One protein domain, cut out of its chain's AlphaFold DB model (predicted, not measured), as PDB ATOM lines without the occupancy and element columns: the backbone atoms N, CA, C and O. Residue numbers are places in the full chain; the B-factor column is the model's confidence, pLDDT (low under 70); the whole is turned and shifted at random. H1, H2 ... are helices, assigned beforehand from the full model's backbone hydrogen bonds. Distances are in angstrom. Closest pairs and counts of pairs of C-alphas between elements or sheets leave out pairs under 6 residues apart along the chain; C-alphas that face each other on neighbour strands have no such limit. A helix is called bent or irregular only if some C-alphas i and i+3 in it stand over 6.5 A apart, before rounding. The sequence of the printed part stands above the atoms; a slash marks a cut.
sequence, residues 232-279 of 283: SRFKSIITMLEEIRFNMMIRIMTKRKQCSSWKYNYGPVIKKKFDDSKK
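What this domain is: This is residues 232 to 279 of the 283 residues of an uncharacterized protein of Gossypium klotzschianum (UniProt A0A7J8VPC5). Two helices are strung one after the other along a rod, as a wide, open V: H1 is the long arm, H2 the shorter one, and the short link between them makes the corner. They do not pack on each other, and residues 232 to 236 fold back beside the first turns of H1. The printed part has 48 residues, with two named helices in the order H1, H2, and no named strand; the class is all helix. The whole is extended, with a radius of gyration of the C-alphas of 17.3 A and spans of 54 by 19 by 9 A.

How they stand to each other: Start at Ser 232 and pass Ser 236 to reach H1, residues 237 to 260. Beyond it, a short link of 7 residues leads to H2, residues 268 to 279. H1 and H2 are apart, with no C-alpha of the one within 8 A of the other. Residues 245 to 257, which belong to H1, stand free; so do residues 260 to 266, and residues 269 to 279, which belong to H2. In H1 and H2 every O i to N i+4 pair is within hydrogen-bond range, and neither helix is bent.

Where its parts are: Find C-alpha 237 at (112.489, 97.772, 143.204); from there H1 runs 34.4 A to C-alpha 260 at (126.681, 110.078, 114.389). Then look for C-alpha 268 at (135.513, 101.967, 113.380), where H2 begins; it runs 16.8 A to C-alpha 279 at (146.726, 93.432, 104.153).

The domain as a whole: The two C-alphas farthest apart are those of Ser 236 and Lys 279, at 53.7 A. The printed part has no cut. In the B-factor column, the mean pLDDT of the printed part is 75.3; residues 232 to 241, 243 to 244 and 248 are under 70.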
ATOM      1  N   SER A 232     122.318  99.309 141.955       63.22
ATOM      2  CA  SER A 232     120.859  99.451 141.883       63.22
ATOM      3  C   SER A 232     120.109  98.256 142.484       63.22
ATOM      4  O   SER A 232     119.040  98.427 143.055       63.22
ATOM      5  N   ARG A 233     120.686  97.041 142.449       63.16
ATOM      6  CA  ARG A 233     120.102  95.816 143.053       63.16
ATOM      7  C   ARG A 233     119.910  95.873 144.563       63.16
ATOM      8  O   ARG A 233     119.295  94.972 145.130       63.16
ATOM      9  N   PHE A 234     120.531  96.841 145.217       61.62
ATOM     10  CA  PHE A 234     120.444  97.023 146.656       61.62
ATOM     11  C   PHE A 234     119.374  98.031 147.068       61.62
ATOM     12  O   PHE A 234     119.053  98.098 148.252       61.62
ATOM     13  N   LYS A 235     118.821  98.764 146.100       64.69
ATOM     14  CA  LYS A 235     117.768  99.754 146.297       64.69
ATOM     15  C   LYS A 235     116.396  99.108 146.178       64.69
ATOM     16  O   LYS A 235     116.301  97.956 145.757       64.69
ATOM     17  N   SER A 236     115.358  99.866 146.542       65.25
ATOM     18  CA  SER A 236     113.956  99.499 146.314       65.25
ATOM     19  C   SER A 236     113.738  99.096 144.850       65.25
ATOM     20  O   SER A 236     114.486  99.520 143.970       65.25
ATOM     21  N   ILE A 237     112.755  98.245 144.568       63.41
ATOM     22  CA  ILE A 237     112.489  97.772 143.204       63.41
ATOM     23  C   ILE A 237     112.201  98.952 142.293       63.41
ATOM     24  O   ILE A 237     112.774  99.021 141.213       63.41
ATOM     25  N   ILE A 238     111.354  99.882 142.733       65.62
ATOM     26  CA  ILE A 238     110.977 101.050 141.936       65.62
ATOM     27  C   ILE A 238     112.234 101.856 141.602       65.62
ATOM     28  O   ILE A 238     112.532 102.072 140.428       65.62
ATOM     29  N   THR A 239     113.049 102.175 142.609       63.75
ATOM     30  CA  THR A 239     114.309 102.902 142.411       63.75
ATOM     31  C   THR A 239     115.300 102.128 141.534       63.75
ATOM     32  O   THR A 239     115.933 102.703 140.654       63.75
ATOM     33  N   MET A 240     115.421 100.810 141.717       69.94
ATOM     34  CA  MET A 240     116.270  99.948 140.890       69.94
ATOM     35  C   MET A 240     115.844 100.007 139.420       69.94
ATOM     36  O   MET A 240     116.695 100.104 138.536       69.94
ATOM     37  N   LEU A 241     114.540  99.940 139.146       65.56
ATOM     38  CA  LEU A 241     113.993  99.989 137.792       65.56
ATOM     39  C   LEU A 241     114.184 101.362 137.148       65.56
ATOM     40  O   LEU A 241     114.571 101.435 135.980       65.56
ATOM     41  N   GLU A 242     113.972 102.439 137.900       71.56
ATOM     42  CA  GLU A 242     114.209 103.804 137.434       71.56
ATOM     43  C   GLU A 242     115.681 104.050 137.097       71.56
ATOM     44  O   GLU A 242     115.979 104.601 136.035       71.56
ATOM     45  N   GLU A 243     116.607 103.576 137.933       68.62
ATOM     46  CA  GLU A 243     118.044 103.677 137.668       68.62
ATOM     47  C   GLU A 243     118.468 102.862 136.451       68.62
ATOM     48  O   GLU A 243     119.224 103.353 135.612       68.62
ATOM     49  N   ILE A 244     117.964 101.631 136.307       67.88
ATOM     50  CA  ILE A 244     118.229 100.810 135.120       67.88
ATOM     51  C   ILE A 244     117.720 101.534 133.869       67.88
ATOM     52  O   ILE A 244     118.464 101.659 132.893       67.88
ATOM     53  N   ARG A 245     116.488 102.060 133.897       74.75
ATOM     54  CA  ARG A 245     115.902 102.836 132.793       74.75
ATOM     55  C   ARG A 245     116.764 104.048 132.445       74.75
ATOM     56  O   ARG A 245     117.119 104.226 131.281       74.75
ATOM     57  N   PHE A 246     117.136 104.847 133.438       75.50
ATOM     58  CA  PHE A 246     117.974 106.030 133.261       75.50
ATOM     59  C   PHE A 246     119.346 105.680 132.668       75.50
ATOM     60  O   PHE A 246     119.766 106.267 131.667       75.50
ATOM     61  N   ASN A 247     120.009 104.653 133.204       71.19
ATOM     62  CA  ASN A 247     121.294 104.165 132.708       71.19
ATOM     63  C   ASN A 247     121.205 103.675 131.256       71.19
ATOM     64  O   ASN A 247     122.102 103.945 130.453       71.19
ATOM     65  N   MET A 248     120.127 102.973 130.892       69.81
ATOM     66  CA  MET A 248     119.883 102.556 129.508       69.81
ATOM     67  C   MET A 248     119.690 103.761 128.587       69.81
ATOM     68  O   MET A 248     120.314 103.814 127.529       69.81
ATOM     69  N   MET A 249     118.901 104.755 129.000       72.50
ATOM     70  CA  MET A 249     118.684 105.975 128.217       72.50
ATOM     71  C   MET A 249     119.990 106.735 127.959       72.50
ATOM     72  O   MET A 249     120.279 107.068 126.807       72.50
ATOM     73  N   ILE A 250     120.822 106.943 128.988       75.75
ATOM     74  CA  ILE A 250     122.142 107.577 128.831       75.75
ATOM     75  C   ILE A 250     123.022 106.779 127.868       75.75
ATOM     76  O   ILE A 250     123.666 107.356 126.987       75.75
ATOM     77  N   ARG A 251     123.051 105.448 128.001       73.69
ATOM     78  CA  ARG A 251     123.838 104.581 127.113       73.69
ATOM     79  C   ARG A 251     123.372 104.678 125.667       73.69
ATOM     80  O   ARG A 251     124.219 104.814 124.788       73.69
ATOM     81  N   ILE A 252     122.064 104.647 125.418       71.50
ATOM     82  CA  ILE A 252     121.488 104.783 124.074       71.50
ATOM     83  C   ILE A 252     121.872 106.135 123.475       71.50
ATOM     84  O   ILE A 252     122.381 106.177 122.357       71.50
ATOM     85  N   MET A 253     121.701 107.230 124.219       77.00
ATOM     86  CA  MET A 253     122.076 108.571 123.758       77.00
ATOM     87  C   MET A 253     123.573 108.675 123.453       77.00
ATOM     88  O   MET A 253     123.962 109.139 122.382       77.00
ATOM     89  N   THR A 254     124.417 108.152 124.343       75.50
ATOM     90  CA  THR A 254     125.874 108.104 124.147       75.50
ATOM     91  C   THR A 254     126.241 107.303 122.898       75.50
ATOM     92  O   THR A 254     127.069 107.741 122.102       75.50
ATOM     93  N   LYS A 255     125.608 106.141 122.686       76.38
ATOM     94  CA  LYS A 255     125.849 105.298 121.508       76.38
ATOM     95  C   LYS A 255     125.366 105.961 120.225       76.38
ATOM     96  O   LYS A 255     126.101 105.938 119.249       76.38
ATOM     97  N   ARG A 256     124.206 106.625 120.236       76.25
ATOM     98  CA  ARG A 256     123.718 107.421 119.097       76.25
ATOM     99  C   ARG A 256     124.699 108.531 118.725       76.25
ATOM    100  O   ARG A 256     125.048 108.639 117.556       76.25
ATOM    101  N   LYS A 257     125.212 109.277 119.711       82.69
ATOM    102  CA  LYS A 257     126.232 110.318 119.496       82.69
ATOM    103  C   LYS A 257     127.544 109.753 118.935       82.69
ATOM    104  O   LYS A 257     128.180 110.377 118.091       82.69
ATOM    105  N   GLN A 258     127.949 108.562 119.381       77.81
ATOM    106  CA  GLN A 258     129.100 107.857 118.808       77.81
ATOM    107  C   GLN A 258     128.836 107.437 117.359       77.81
ATOM    108  O   GLN A 258     129.699 107.628 116.514       77.81
ATOM    109  N   CYS A 259     127.659 106.890 117.053       78.19
ATOM    110  CA  CYS A 259     127.309 106.498 115.689       78.19
ATOM    111  C   CYS A 259     127.215 107.705 114.746       78.19
ATOM    112  O   CYS A 259     127.642 107.602 113.603       78.19
ATOM    113  N   SER A 260     126.730 108.861 115.214       80.69
ATOM    114  CA  SER A 260     126.681 110.078 114.389       80.69
ATOM    115  C   SER A 260     128.063 110.621 114.021       80.69
ATOM    116  O   SER A 260     128.176 111.375 113.064       80.69
ATOM    117  N   SER A 261     129.116 110.251 114.760       85.62
ATOM    118  CA  SER A 261     130.492 110.620 114.413       85.62
ATOM    119  C   SER A 261     131.170 109.607 113.484       85.62
ATOM    120  O   SER A 261     132.367 109.728 113.219       85.62
ATOM    121  N   TRP A 262     130.472 108.555 113.044       84.81
ATOM    122  CA  TRP A 262     131.048 107.573 112.130       84.81
ATOM    123  C   TRP A 262     131.132 108.146 110.719       84.81
ATOM    124  O   TRP A 262     130.178 108.711 110.199       84.81
ATOM    125  N   LYS A 263     132.288 107.953 110.082       85.38
ATOM    126  CA  LYS A 263     132.517 108.367 108.690       85.38
ATOM    127  C   LYS A 263     131.805 107.462 107.676       85.38
ATOM    128  O   LYS A 263     131.549 107.882 106.555       85.38
ATOM    129  N   TYR A 264     131.524 106.218 108.056       81.12
ATOM    130  CA  TYR A 264     130.947 105.189 107.192       81.12
ATOM    131  C   TYR A 264     129.676 104.614 107.828       81.12
ATOM    132  O   TYR A 264     129.422 104.805 109.016       81.12
ATOM    133  N   ASN A 265     128.915 103.836 107.060       78.81
ATOM    134  CA  ASN A 265     127.739 103.096 107.534       78.81
ATOM    135  C   ASN A 265     128.077 101.898 108.454       78.81
ATOM    136  O   ASN A 265     127.187 101.153 108.855       78.81
ATOM    137  N   TYR A 266     129.349 101.715 108.808       76.88
ATOM    138  CA  TYR A 266     129.842 100.707 109.741       76.88
ATOM    139  C   TYR A 266     130.823 101.322 110.746       76.88
ATOM    140  O   TYR A 266     131.472 102.340 110.493       76.88
ATOM    141  N   GLY A 267     130.945 100.676 111.908       77.50
ATOM    142  CA  GLY A 267     131.747 101.186 113.016       77.50
ATOM    143  C   GLY A 267     133.263 101.110 112.785       77.50
ATOM    144  O   GLY A 267     133.738 100.289 111.994       77.50
ATOM    145  N   PRO A 268     134.056 101.897 113.537       79.38
ATOM    146  CA  PRO A 268     135.513 101.967 113.380       79.38
ATOM    147  C   PRO A 268     136.215 100.622 113.618       79.38
ATOM    148  O   PRO A 268     137.220 100.327 112.980       79.38
ATOM    149  N   VAL A 269     135.666  99.769 114.490       78.81
ATOM    150  CA  VAL A 269     136.205  98.422 114.746       78.81
ATOM    151  C   VAL A 269     136.048  97.514 113.526       78.81
ATOM    152  O   VAL A 269     136.966  96.766 113.202       78.81
ATOM    153  N   ILE A 270     134.905  97.590 112.836       78.38
ATOM    154  CA  ILE A 270     134.660  96.817 111.610       78.38
ATOM    155  C   ILE A 270     135.588  97.315 110.504       78.38
ATOM    156  O   ILE A 270     136.229  96.506 109.842       78.38
ATOM    157  N   LYS A 271     135.725  98.642 110.362       83.31
ATOM    158  CA  LYS A 271     136.663  99.247 109.411       83.31
ATOM    159  C   LYS A 271     138.093  98.760 109.643       83.31
ATOM    160  O   LYS A 271     138.729  98.313 108.700       83.31
ATOM    161  N   LYS A 272     138.557  98.764 110.896       85.38
ATOM    162  CA  LYS A 272     139.884  98.252 111.254       85.38
ATOM    163  C   LYS A 272     140.063  96.789 110.843       85.38
ATOM    164  O   LYS A 272     141.022  96.485 110.154       85.38
ATOM    165  N   LYS A 273     139.119  95.908 111.200       82.94
ATOM    166  CA  LYS A 273     139.177  94.489 110.804       82.94
ATOM    167  C   LYS A 273     139.252  94.318 109.288       82.94
ATOM    168  O   LYS A 273     140.048  93.532 108.804       82.94
ATOM    169  N   PHE A 274     138.428  95.059 108.551       82.75
ATOM    170  CA  PHE A 274     138.427  95.018 107.093       82.75
ATOM    171  C   PHE A 274     139.767  95.476 106.502       82.75
ATOM    172  O   PHE A 274     140.262  94.868 105.558       82.75
ATOM    173  N   ASP A 275     140.364  96.527 107.067       86.88
ATOM    174  CA  ASP A 275     141.669  97.033 106.635       86.88
ATOM    175  C   ASP A 275     142.815  96.071 106.982       86.88
ATOM    176  O   ASP A 275     143.758  95.958 106.205       86.88
ATOM    177  N   ASP A 276     142.724  95.362 108.109       85.94
ATOM    178  CA  ASP A 276     143.685  94.326 108.494       85.94
ATOM    179  C   ASP A 276     143.580  93.112 107.547       85.94
ATOM    180  O   ASP A 276     144.580  92.714 106.956       85.94
ATOM    181  N   SER A 277     142.370  92.609 107.275       80.94
ATOM    182  CA  SER A 277     142.159  91.499 106.327       80.94
ATOM    183  C   SER A 277     142.584  91.831 104.895       80.94
ATOM    184  O   SER A 277     143.023  90.951 104.162       80.94
ATOM    185  N   LYS A 278     142.488  93.100 104.477       80.06
ATOM    186  CA  LYS A 278     143.011  93.542 103.177       80.06
ATOM    187  C   LYS A 278     144.524  93.403 103.061       80.06
ATOM    188  O   LYS A 278     145.004  93.188 101.959       80.06
ATOM    189  N   LYS A 279     145.264  93.575 104.156       78.38
ATOM    190  CA  LYS A 279     146.726  93.432 104.153       78.38
ATOM    191  C   LYS A 279     147.140  91.966 104.087       78.38
ATOM    192  O   LYS A 279     148.121  91.657 103.437       78.38
TER     193      LYS A 279